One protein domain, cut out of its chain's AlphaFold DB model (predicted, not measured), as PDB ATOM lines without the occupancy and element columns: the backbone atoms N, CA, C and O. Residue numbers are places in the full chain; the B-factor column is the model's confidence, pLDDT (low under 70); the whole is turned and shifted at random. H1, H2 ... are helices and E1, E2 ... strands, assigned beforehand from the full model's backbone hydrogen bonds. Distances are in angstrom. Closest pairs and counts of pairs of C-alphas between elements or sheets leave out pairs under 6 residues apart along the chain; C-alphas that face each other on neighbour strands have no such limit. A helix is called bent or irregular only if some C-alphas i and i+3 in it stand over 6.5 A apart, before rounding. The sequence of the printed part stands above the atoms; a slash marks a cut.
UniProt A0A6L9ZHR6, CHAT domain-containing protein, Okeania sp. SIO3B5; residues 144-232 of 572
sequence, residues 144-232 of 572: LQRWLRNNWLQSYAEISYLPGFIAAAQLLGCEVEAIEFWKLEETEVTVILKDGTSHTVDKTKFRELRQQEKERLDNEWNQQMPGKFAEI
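AT A GLANCE: This is residues 144 to 232 of the 572 residues of the protein "CHAT domain-containing protein" of Okeania sp. SIO3B5 (UniProt A0A6L9ZHR6). Arm H1a of the bent helix H1 and the long helix H2 run side by side, opposite ways, and a small three-stranded sheet caps one end, with arm H1b across one face. The 89 printed residues run H1, E1, E2, E3, H2, class mixed; the sheet, in that strand order, is a meander, each strand the antiparallel neighbour of the one before. The whole is loose, radius of gyration of the C-alphas 15.2 A, spanning 45 by 26 by 20 A.

IN THESE COORDINATES: Find C-alpha 144 at (135.201, 156.093, 165.134), where H1, residues 144 to 172, begins; assigned as one helix by its hydrogen bonds, it is bent, C-alphas 160 and 163 being 7.1 A apart. Its arms are H1a, residues 144 to 160, 24.0 A, and H1b, residues 163 to 172. E1 is residues 179 to 184, E2 188 to 193, E3 198 to 202. H2, residues 203 to 232, runs 40.7 A to C-alpha 232 at (128.188, 153.861, 161.354), irregular, C-alphas 223 and 226 being 7.2 A apart.

HOW THE PARTS SIT: Look at N 183 and O 190, 2.8 A, in hairpin E1 and E2, and N 191 and O 199, 2.8 A, in hairpin E2 and E3, both within hydrogen-bond range. H1b is on the sheet, height 8.6 A, closest to E2 at the C-alphas of Ala 168 and Val 191, 6.8 A. H2 touches H1a with residues 214 to 228 alone, at a shallow tilt of 27 degrees, closest C-alphas Ile 159 and Lys 214, 5.6 A. Every O i to N i+4 pair is within range in H1b, 8 of 13 in H1a, 24 of 26 in H2.

THE WHOLE: The C-alphas farthest apart, Thr 187 and Ala 230, are 46.4 A apart. The printed part has no cut, no link is long, and no printed residue is under 70 in pLDDT.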
ATOM      1  N   LEU A 144     136.362 155.632 165.908       96.94
ATOM      2  CA  LEU A 144     135.201 156.093 165.134       96.94
ATOM      3  C   LEU A 144     135.521 157.339 164.326       96.94
ATOM      4  O   LEU A 144     135.320 157.370 163.117       96.94
ATOM      5  N   GLN A 145     136.025 158.381 164.986       95.19
ATOM      6  CA  GLN A 145     136.251 159.664 164.318       95.19
ATOM      7  C   GLN A 145     137.354 159.545 163.265       95.19
ATOM      8  O   GLN A 145     137.209 160.054 162.156       95.19
ATOM      9  N   ARG A 146     138.431 158.809 163.565       95.06
ATOM     10  CA  ARG A 146     139.478 158.504 162.584       95.06
ATOM     11  C   ARG A 146     138.936 157.692 161.408       95.06
ATOM     12  O   ARG A 146     139.293 157.987 160.269       95.06
ATOM     13  N   TRP A 147     138.083 156.700 161.665       97.00
ATOM     14  CA  TRP A 147     137.459 155.912 160.608       97.00
ATOM     15  C   TRP A 147     136.556 156.779 159.725       97.00
ATOM     16  O   TRP A 147     136.704 156.725 158.508       97.00
ATOM     17  N   LEU A 148     135.707 157.631 160.312       96.00
ATOM     18  CA  LEU A 148     134.859 158.584 159.584       96.00
ATOM     19  C   LEU A 148     135.699 159.526 158.721       96.00
ATOM     20  O   LEU A 148     135.422 159.713 157.540       96.00
ATOM     21  N   ARG A 149     136.777 160.086 159.272       92.50
ATOM     22  CA  ARG A 149     137.679 160.945 158.506       92.50
ATOM     23  C   ARG A 149     138.256 160.216 157.298       92.50
ATOM     24  O   ARG A 149     138.121 160.704 156.186       92.50
ATOM     25  N   ASN A 150     138.880 159.061 157.518       92.25
ATOM     26  CA  ASN A 150     139.664 158.380 156.490       92.25
ATOM     27  C   ASN A 150     138.787 157.660 155.449       92.25
ATOM     28  O   ASN A 150     139.153 157.601 154.284       92.25
ATOM     29  N   ASN A 151     137.644 157.104 155.863       92.81
ATOM     30  CA  ASN A 151     136.815 156.240 155.015       92.81
ATOM     31  C   ASN A 151     135.544 156.925 154.504       92.81
ATOM     32  O   ASN A 151     134.874 156.374 153.632       92.81
ATOM     33  N   TRP A 152     135.174 158.092 155.037       92.56
ATOM     34  CA  TRP A 152     134.012 158.850 154.573       92.56
ATOM     35  C   TRP A 152     134.423 160.199 153.989       92.56
ATOM     36  O   TRP A 152     134.336 160.385 152.776       92.56
ATOM     37  N   LEU A 153     134.899 161.116 154.837       89.81
ATOM     38  CA  LEU A 153     135.156 162.500 154.436       89.81
ATOM     39  C   LEU A 153     136.333 162.615 153.464       89.81
ATOM     40  O   LEU A 153     136.216 163.288 152.445       89.81
ATOM     41  N   GLN A 154     137.453 161.953 153.760       89.56
ATOM     42  CA  GLN A 154     138.632 161.973 152.900       89.56
ATOM     43  C   GLN A 154     138.318 161.346 151.539       89.56
ATOM     44  O   GLN A 154     138.586 161.976 150.523       89.56
ATOM     45  N   SER A 155     137.666 160.179 151.513       91.56
ATOM     46  CA  SER A 155     137.260 159.537 150.256       91.56
ATOM     47  C   SER A 155     136.359 160.437 149.405       91.56
ATOM     48  O   SER A 155     136.504 160.464 148.188       91.56
ATOM     49  N   TYR A 156     135.453 161.199 150.028       91.00
ATOM     50  CA  TYR A 156     134.642 162.187 149.314       91.00
ATOM     51  C   TYR A 156     135.494 163.352 148.787       91.00
ATOM     52  O   TYR A 156     135.405 163.724 147.619       91.00
ATOM     53  N   ALA A 157     136.356 163.921 149.633       88.44
ATOM     54  CA  ALA A 157     137.205 165.048 149.258       88.44
ATOM     55  C   ALA A 157     138.149 164.689 148.093       88.44
ATOM     56  O   ALA A 157     138.350 165.502 147.184       88.44
ATOM     57  N   GLU A 158     138.674 163.461 148.082       91.00
ATOM     58  CA  GLU A 158     139.560 162.928 147.045       91.00
ATOM     59  C   GLU A 158     138.937 162.989 145.649       91.00
ATOM     60  O   GLU A 158     139.659 163.294 144.701       91.00
ATOM     61  N   ILE A 159     137.613 162.847 145.510       91.69
ATOM     62  CA  ILE A 159     136.896 162.972 144.223       91.69
ATOM     63  C   ILE A 159     137.213 164.311 143.531       91.69
ATOM     64  O   ILE A 159     137.276 164.396 142.302       91.69
ATOM     65  N   SER A 160     137.444 165.379 144.298       86.69
ATOM     66  CA  SER A 160     137.692 166.713 143.744       86.69
ATOM     67  C   SER A 160     139.151 166.968 143.348       86.69
ATOM     68  O   SER A 160     139.396 167.631 142.330       86.69
ATOM     69  N   TYR A 161     140.124 166.465 144.116       85.75
ATOM     70  CA  TYR A 161     141.543 166.805 143.923       85.75
ATOM     71  C   TYR A 161     142.405 165.657 143.388       85.75
ATOM     72  O   TYR A 161     143.268 165.904 142.540       85.75
ATOM     73  N   LEU A 162     142.159 164.414 143.811       93.75
ATOM     74  CA  LEU A 162     142.988 163.252 143.487       93.75
ATOM     75  C   LEU A 162     143.015 162.893 141.987       93.75
ATOM     76  O   LEU A 162     144.099 162.568 141.499       93.75
ATOM     77  N   PRO A 163     141.922 163.033 141.201       96.69
ATOM     78  CA  PRO A 163     141.934 162.676 139.781       96.69
ATOM     79  C   PRO A 163     143.022 163.365 138.958       96.69
ATOM     80  O   PRO A 163     143.535 162.790 138.005       96.69
ATOM     81  N   GLY A 164     143.386 164.604 139.311       95.69
ATOM     82  CA  GLY A 164     144.463 165.315 138.621       95.69
ATOM     83  C   GLY A 164     145.832 164.689 138.882       95.69
ATOM     84  O   GLY A 164     146.627 164.556 137.960       95.69
ATOM     85  N   PHE A 165     146.083 164.246 140.115       96.88
ATOM     86  CA  PHE A 165     147.324 163.559 140.465       96.88
ATOM     87  C   PHE A 165     147.394 162.173 139.817       96.88
ATOM     88  O   PHE A 165     148.412 161.848 139.218       96.88
ATOM     89  N   ILE A 166     146.301 161.399 139.837       97.56
ATOM     90  CA  ILE A 166     146.247 160.089 139.166       97.56
ATOM     91  C   ILE A 166     146.507 160.239 137.663       97.56
ATOM     92  O   ILE A 166     147.362 159.547 137.115       97.56
ATOM     93  N   ALA A 167     145.830 161.182 137.000       97.50
ATOM     94  CA  ALA A 167     146.013 161.417 135.570       97.50
ATOM     95  C   ALA A 167     147.453 161.832 135.225       97.50
ATOM     96  O   ALA A 167     148.019 161.342 134.250       97.50
ATOM     97  N   ALA A 168     148.064 162.714 136.021       97.25
ATOM     98  CA  ALA A 168     149.463 163.094 135.838       97.25
ATOM     99  C   ALA A 168     150.413 161.900 136.030       97.25
ATOM    100  O   ALA A 168     151.296 161.693 135.199       97.25
ATOM    101  N   ALA A 169     150.204 161.092 137.071       97.56
ATOM    102  CA  ALA A 169     151.043 159.941 137.396       97.56
ATOM    103  C   ALA A 169     150.996 158.880 136.290       97.56
ATOM    104  O   ALA A 169     152.035 158.429 135.808       97.56
ATOM    105  N   GLN A 170     149.792 158.570 135.801       97.50
ATOM    106  CA  GLN A 170     149.582 157.655 134.678       97.50
ATOM    107  C   GLN A 170     150.276 158.140 133.397       97.50
ATOM    108  O   GLN A 170     150.876 157.339 132.684       97.50
ATOM    109  N   LEU A 171     150.219 159.443 133.099       97.19
ATOM    110  CA  LEU A 171     150.857 160.009 131.904       97.19
ATOM    111  C   LEU A 171     152.387 160.045 131.993       97.19
ATOM    112  O   LEU A 171     153.044 159.978 130.955       97.19
ATOM    113  N   LEU A 172     152.950 160.146 133.200       96.62
ATOM    114  CA  LEU A 172     154.397 160.120 133.435       96.62
ATOM    115  C   LEU A 172     154.957 158.714 133.689       96.62
ATOM    116  O   LEU A 172     156.168 158.526 133.606       96.62
ATOM    117  N   GLY A 173     154.102 157.731 133.983       96.75
ATOM    118  CA  GLY A 173     154.527 156.385 134.365       96.75
ATOM    119  C   GLY A 173     155.198 156.342 135.741       96.75
ATOM    120  O   GLY A 173     156.176 155.617 135.915       96.75
ATOM    121  N   CYS A 174     154.704 157.134 136.697       96.50
ATOM    122  CA  CYS A 174     155.202 157.180 138.073       96.50
ATOM    123  C   CYS A 174     154.086 156.926 139.099       96.50
ATOM    124  O   CYS A 174     152.910 156.844 138.747       96.50
ATOM    125  N   GLU A 175     154.461 156.797 140.372       96.88
ATOM    126  CA  GLU A 175     153.514 156.679 141.485       96.88
ATOM    127  C   GLU A 175     152.859 158.033 141.805       96.88
ATOM    128  O   GLU A 175     153.495 159.086 141.699       96.88
ATOM    129  N   VAL A 176     151.603 158.017 142.258       96.12
ATOM    130  CA  VAL A 176     150.844 159.235 142.607       96.12
ATOM    131  C   VAL A 176     151.559 160.035 143.697       96.12
ATOM    132  O   VAL A 176     151.634 161.262 143.635       96.12
ATOM    133  N   GLU A 177     152.152 159.344 144.668       96.19
ATOM    134  CA  GLU A 177     152.886 159.919 145.791       96.19
ATOM    135  C   GLU A 177     154.174 160.628 145.367       96.19
ATOM    136  O   GLU A 177     154.709 161.404 146.164       96.19
ATOM    137  N   ALA A 178     154.682 160.379 144.155       96.62
ATOM    138  CA  ALA A 178     155.853 161.067 143.621       96.62
ATOM    139  C   ALA A 178     155.530 162.500 143.170       96.62
ATOM    140  O   ALA A 178     156.438 163.325 143.080       96.62
ATOM    141  N   ILE A 179     154.258 162.815 142.914       96.75
ATOM    142  CA  ILE A 179     153.828 164.133 142.444       96.75
ATOM    143  C   ILE A 179     153.706 165.095 143.627       96.75
ATOM    144  O   ILE A 179     153.035 164.811 144.620       96.75
ATOM    145  N   GLU A 180     154.340 166.260 143.510       95.69
ATOM    146  CA  GLU A 180     154.208 167.360 144.463       95.69
ATOM    147  C   GLU A 180     152.993 168.226 144.123       95.69
ATOM    148  O   GLU A 180     152.111 168.425 144.956       95.69
ATOM    149  N   PHE A 181     152.903 168.693 142.877       94.81
ATOM    150  CA  PHE A 181     151.721 169.378 142.365       94.81
ATOM    151  C   PHE A 181     151.647 169.318 140.838       94.81
ATOM    152  O   PHE A 181     152.618 169.015 140.145       94.81
ATOM    153  N   TRP A 182     150.479 169.654 140.301       95.44
ATOM    154  CA  TRP A 182     150.265 169.845 138.872       95.44
ATOM    155  C   TRP A 182     149.588 171.192 138.623       95.44
ATOM    156  O   TRP A 182     148.854 171.709 139.469       95.44
ATOM    157  N   LYS A 183     149.826 171.768 137.447       94.81
ATOM    158  CA  LYS A 183     149.253 173.046 137.037       94.81
ATOM    159  C   LYS A 183     148.785 172.982 135.594       94.81
ATOM    160  O   LYS A 183     149.525 172.599 134.693       94.81
ATOM    161  N   LEU A 184     147.532 173.372 135.380       91.38
ATOM    162  CA  LEU A 184     146.960 173.490 134.047       91.38
ATOM    163  C   LEU A 184     147.439 174.801 133.403       91.38
ATOM    164  O   LEU A 184     147.033 175.875 133.844       91.38
ATOM    165  N   GLU A 185     148.250 174.711 132.352       90.12
ATOM    166  CA  GLU A 185     148.722 175.862 131.575       90.12
ATOM    167  C   GLU A 185     147.848 176.077 130.327       90.12
ATOM    168  O   GLU A 185     146.842 175.387 130.112       90.12
ATOM    169  N   GLU A 186     148.177 177.065 129.488       81.69
ATOM    170  CA  GLU A 186     147.367 177.395 128.310       81.69
ATOM    171  C   GLU A 186     147.315 176.238 127.295       81.69
ATOM    172  O   GLU A 186     146.223 175.883 126.832       81.69
ATOM    173  N   THR A 187     148.446 175.585 127.026       82.50
ATOM    174  CA  THR A 187     148.577 174.511 126.023       82.50
ATOM    175  C   THR A 187     148.878 173.136 126.613       82.50
ATOM    176  O   THR A 187     148.509 172.133 126.010       82.50
ATOM    177  N   GLU A 188     149.479 173.074 127.797       91.25
ATOM    178  CA  GLU A 188     149.968 171.838 128.419       91.25
ATOM    179  C   GLU A 188     149.604 171.760 129.907       91.25
ATOM    180  O   GLU A 188     148.897 172.624 130.440       91.25
ATOM    181  N   VAL A 189     150.041 170.691 130.567       95.88
ATOM    182  CA  VAL A 189     149.973 170.555 132.023       95.88
ATOM    183  C   VAL A 189     151.378 170.339 132.549       95.88
ATOM    184  O   VAL A 189     152.040 169.378 132.161       95.88
ATOM    185  N   THR A 190     151.811 171.227 133.435       96.94
ATOM    186  CA  THR A 190     153.082 171.103 134.148       96.94
ATOM    187  C   THR A 190     152.868 170.228 135.372       96.94
ATOM    188  O   THR A 190     151.918 170.442 136.127       96.94
ATOM    189  N   VAL A 191     153.747 169.259 135.583       97.19
ATOM    190  CA  VAL A 191     153.744 168.363 136.738       97.19
ATOM    191  C   VAL A 191     155.102 168.475 137.412       97.19
ATOM    192  O   VAL A 191     156.126 168.288 136.759       97.19
ATOM    193  N   ILE A 192     155.107 168.792 138.702       96.75
ATOM    194  CA  ILE A 192     156.322 168.849 139.513       96.75
ATOM    195  C   ILE A 192     156.334 167.643 140.441       96.75
ATOM    196  O   ILE A 192     155.345 167.369 141.127       96.75
ATOM    197  N   LEU A 193     157.440 166.905 140.429       96.81
ATOM    198  CA  LEU A 193     157.680 165.782 141.327       96.81
ATOM    199  C   LEU A 193     158.353 166.267 142.614       96.81
ATOM    200  O   LEU A 193     159.012 167.302 142.635       96.81
ATOM    201  N   LYS A 194     158.232 165.486 143.689       96.00
ATOM    202  CA  LYS A 194     158.785 165.823 145.016       96.00
ATOM    203  C   LYS A 194     160.310 165.922 145.072       96.00
ATOM    204  O   LYS A 194     160.850 166.443 146.043       96.00
ATOM    205  N   ASP A 195     161.012 165.402 144.070       95.00
ATOM    206  CA  ASP A 195     162.458 165.583 143.916       95.00
ATOM    207  C   ASP A 195     162.824 166.928 143.250       95.00
ATOM    208  O   ASP A 195     164.002 167.218 143.037       95.00
ATOM    209  N   GLY A 196     161.823 167.761 142.945       93.88
ATOM    210  CA  GLY A 196     161.957 169.068 142.313       93.88
ATOM    211  C   GLY A 196     162.002 169.021 140.785       93.88
ATOM    212  O   GLY A 196     162.125 170.072 140.151       93.88
ATOM    213  N   THR A 197     161.917 167.840 140.167       95.94
ATOM    214  CA  THR A 197     161.902 167.723 138.705       95.94
ATOM    215  C   THR A 197     160.564 168.167 138.116       95.94
ATOM    216  O   THR A 197     159.498 167.982 138.704       95.94
ATOM    217  N   SER A 198     160.623 168.792 136.939       96.25
ATOM    218  CA  SER A 198     159.461 169.334 136.231       96.25
ATOM    219  C   SER A 198     159.268 168.614 134.902       96.25
ATOM    220  O   SER A 198     160.211 168.461 134.123       96.25
ATOM    221  N   HIS A 199     158.033 168.200 134.642       96.38
ATOM    222  CA  HIS A 199     157.613 167.498 133.439       96.38
ATOM    223  C   HIS A 199     156.398 168.182 132.816       96.38
ATOM    224  O   HIS A 199     155.617 168.841 133.506       96.38
ATOM    225  N   THR A 200     156.199 167.980 131.516       96.19
ATOM    226  CA  THR A 200     154.992 168.428 130.818       96.19
ATOM    227  C   THR A 200     154.236 167.241 130.234       96.19
ATOM    228  O   THR A 200     154.831 166.283 129.738       96.19
ATOM    229  N   VAL A 201     152.905 167.288 130.319       95.81
ATOM    230  CA  VAL A 201     152.011 166.261 129.767       95.81
ATOM    231  C   VAL A 201     150.934 166.880 128.874       95.81
ATOM    232  O   VAL A 201     150.572 168.053 129.011       95.81
ATOM    233  N   ASP A 202     150.406 166.076 127.945       94.19
ATOM    234  CA  ASP A 202     149.365 166.512 127.013       94.19
ATOM    235  C   ASP A 202     148.076 166.902 127.751       94.19
ATOM    236  O   ASP A 202     147.485 166.118 128.498       94.19
ATOM    237  N   LYS A 203     147.604 168.123 127.493       93.88
ATOM    238  CA  LYS A 203     146.452 168.709 128.184       93.88
ATOM    239  C   LYS A 203     145.126 168.031 127.864       93.88
ATOM    240  O   LYS A 203     144.232 168.026 128.715       93.88
ATOM    241  N   THR A 204     144.959 167.512 126.652       92.00
ATOM    242  CA  THR A 204     143.705 166.869 126.238       92.00
ATOM    243  C   THR A 204     143.588 165.513 126.917       92.00
ATOM    244  O   THR A 204     142.617 165.286 127.637       92.00
ATOM    245  N   LYS A 205     144.634 164.686 126.815       94.94
ATOM    246  CA  LYS A 205     144.718 163.388 127.494       94.94
ATOM    247  C   LYS A 205     144.604 163.529 129.007       94.94
ATOM    248  O   LYS A 205     143.851 162.791 129.630       94.94
ATOM    249  N   PHE A 206     145.283 164.517 129.597       96.44
ATOM    250  CA  PHE A 206     145.176 164.792 131.030       96.44
ATOM    251  C   PHE A 206     143.736 165.088 131.451       96.44
ATOM    252  O   PHE A 206     143.266 164.565 132.455       96.44
ATOM    253  N   ARG A 207     143.010 165.917 130.690       94.31
ATOM    254  CA  ARG A 207     141.612 166.252 130.999       94.31
ATOM    255  C   ARG A 207     140.681 165.053 130.867       94.31
ATOM    256  O   ARG A 207     139.782 164.926 131.691       94.31
ATOM    257  N   GLU A 208     140.886 164.218 129.854       94.38
ATOM    258  CA  GLU A 208     140.109 162.994 129.644       94.38
ATOM    259  C   GLU A 208     140.327 162.003 130.790       94.38
ATOM    260  O   GLU A 208     139.358 161.619 131.443       94.38
ATOM    261  N   LEU A 209     141.584 161.680 131.110       96.69
ATOM    262  CA  LEU A 209     141.927 160.790 132.225       96.69
ATOM    263  C   LEU A 209     141.447 161.349 133.566       96.69
ATOM    264  O   LEU A 209     140.817 160.643 134.344       96.69
ATOM    265  N   ARG A 210     141.657 162.646 133.823       96.38
ATOM    266  CA  ARG A 210     141.175 163.299 135.049       96.38
ATOM    267  C   ARG A 210     139.657 163.181 135.189       96.38
ATOM    268  O   ARG A 210     139.164 163.019 136.300       96.38
ATOM    269  N   GLN A 211     138.911 163.308 134.094       94.25
ATOM    270  CA  GLN A 211     137.458 163.160 134.126       94.25
ATOM    271  C   GLN A 211     137.051 161.702 134.380       94.25
ATOM    272  O   GLN A 211     136.190 161.468 135.222       94.25
ATOM    273  N   GLN A 212     137.705 160.739 133.725       95.94
ATOM    274  CA  GLN A 212     137.466 159.305 133.933       95.94
ATOM    275  C   GLN A 212     137.745 158.878 135.381       95.94
ATOM    276  O   GLN A 212     136.915 158.219 136.000       95.94
ATOM    277  N   GLU A 213     138.873 159.299 135.957       97.00
ATOM    278  CA  GLU A 213     139.222 158.993 137.349       97.00
ATOM    279  C   GLU A 213     138.274 159.668 138.342       97.00
ATOM    280  O   GLU A 213     137.923 159.075 139.360       97.00
ATOM    281  N   LYS A 214     137.800 160.884 138.034       95.50
ATOM    282  CA  LYS A 214     136.763 161.539 138.838       95.50
ATOM    283  C   LYS A 214     135.477 160.713 138.853       95.50
ATOM    284  O   LYS A 214     134.932 160.476 139.924       95.50
ATOM    285  N   GLU A 215     135.005 160.275 137.687       94.50
ATOM    286  CA  GLU A 215     133.799 159.445 137.565       94.50
ATOM    287  C   GLU A 215     133.969 158.086 138.255       94.50
ATOM    288  O   GLU A 215     133.040 157.607 138.902       94.50
ATOM    289  N   ARG A 216     135.156 157.474 138.170       96.25
ATOM    290  CA  ARG A 216     135.465 156.225 138.877       96.25
ATOM    291  C   ARG A 216     135.361 156.398 140.394       96.25
ATOM    292  O   ARG A 216     134.640 155.635 141.029       96.25
ATOM    293  N   LEU A 217     136.042 157.400 140.959       95.62
ATOM    294  CA  LEU A 217     136.040 157.656 142.405       95.62
ATOM    295  C   LEU A 217     134.646 158.032 142.925       95.62
ATOM    296  O   LEU A 217     134.243 157.559 143.987       95.62
ATOM    297  N   ASP A 218     133.898 158.839 142.171       93.56
ATOM    298  CA  ASP A 218     132.519 159.200 142.514       93.56
ATOM    299  C   ASP A 218     131.613 157.959 142.568       93.56
ATOM    300  O   ASP A 218     130.929 157.715 143.563       93.56
ATOM    301  N   ASN A 219     131.688 157.098 141.547       94.44
ATOM    302  CA  ASN A 219     130.940 155.842 141.510       94.44
ATOM    303  C   ASN A 219     131.327 154.890 142.650       94.44
ATOM    304  O   ASN A 219     130.446 154.281 143.259       94.44
ATOM    305  N   GLU A 220     132.617 154.764 142.965       95.25
ATOM    306  CA  GLU A 220     133.097 153.938 144.079       95.25
ATOM    307  C   GLU A 220     132.563 154.438 145.425       95.25
ATOM    308  O   GLU A 220     132.064 153.644 146.230       95.25
ATOM    309  N   TRP A 221     132.615 155.751 145.663       94.50
ATOM    310  CA  TRP A 221     132.083 156.349 146.884       94.50
ATOM    311  C   TRP A 221     130.571 156.120 147.007       94.50
ATOM    312  O   TRP A 221     130.099 155.665 148.053       94.50
ATOM    313  N   ASN A 222     129.834 156.329 145.912       94.25
ATOM    314  CA  ASN A 222     128.392 156.104 145.840       94.25
ATOM    315  C   ASN A 222     128.022 154.641 146.120       94.25
ATOM    316  O   ASN A 222     127.130 154.381 146.921       94.25
ATOM    317  N   GLN A 223     128.719 153.673 145.523       95.38
ATOM    318  CA  GLN A 223     128.428 152.247 145.720       95.38
ATOM    319  C   GLN A 223     128.716 151.770 147.149       95.38
ATOM    320  O   GLN A 223     127.998 150.923 147.681       95.38
ATOM    321  N   GLN A 224     129.752 152.310 147.796       95.88
ATOM    322  CA  GLN A 224     130.116 151.937 149.166       95.88
ATOM    323  C   GLN A 224     129.230 152.602 150.231       95.88
ATOM    324  O   GLN A 224     129.211 152.154 151.382       95.88
ATOM    325  N   MET A 225     128.505 153.665 149.873       95.12
ATOM    326  CA  MET A 225     127.751 154.505 150.805       95.12
ATOM    327  C   MET A 225     126.776 153.723 151.710       95.12
ATOM    328  O   MET A 225     126.874 153.884 152.931       95.12
ATOM    329  N   PRO A 226     125.885 152.843 151.203       96.12
ATOM    330  CA  PRO A 226     124.960 152.103 152.066       96.12
ATOM    331  C   PRO A 226     125.677 151.209 153.087       96.12
ATOM    332  O   PRO A 226     125.275 151.144 154.250       96.12
ATOM    333  N   GLY A 227     126.769 150.559 152.667       96.88
ATOM    334  CA  GLY A 227     127.600 149.736 153.543       96.88
ATOM    335  C   GLY A 227     128.223 150.564 154.665       96.88
ATOM    336  O   GLY A 227     128.095 150.203 155.833       96.88
ATOM    337  N   LYS A 228     128.803 151.724 154.326       96.81
ATOM    338  CA  LYS A 228     129.388 152.662 155.299       96.81
ATOM    339  C   LYS A 228     128.355 153.158 156.315       96.81
ATOM    340  O   LYS A 228     128.656 153.183 157.505       96.81
ATOM    341  N   PHE A 229     127.126 153.469 155.896       97.25
ATOM    342  CA  PHE A 229     126.053 153.834 156.832       97.25
ATOM    343  C   PHE A 229     125.686 152.698 157.788       97.25
ATOM    344  O   PHE A 229     125.521 152.942 158.983       97.25
ATOM    345  N   ALA A 230     125.624 151.455 157.306       97.19
ATOM    346  CA  ALA A 230     125.399 150.299 158.170       97.19
ATOM    347  C   ALA A 230     126.546 150.078 159.172       97.19
ATOM    348  O   ALA A 230     126.309 149.629 160.296       97.19
ATOM    349  N   GLU A 231     127.791 150.402 158.810       97.25
ATOM    350  CA  GLU A 231     128.889 150.426 159.779       97.25
ATOM    351  C   GLU A 231     128.644 151.503 160.830       97.25
ATOM    352  O   GLU A 231     128.577 151.182 162.013       97.25
ATOM    353  N   ILE A 232     128.400 152.747 160.422       97.75
ATOM    354  CA  ILE A 232     128.188 153.861 161.354       97.75
ATOM    355  C   ILE A 232     127.047 153.562 162.341       97.75
ATOM    356  O   ILE A 232     127.216 153.786 163.541       97.75
TER     357      ILE A 232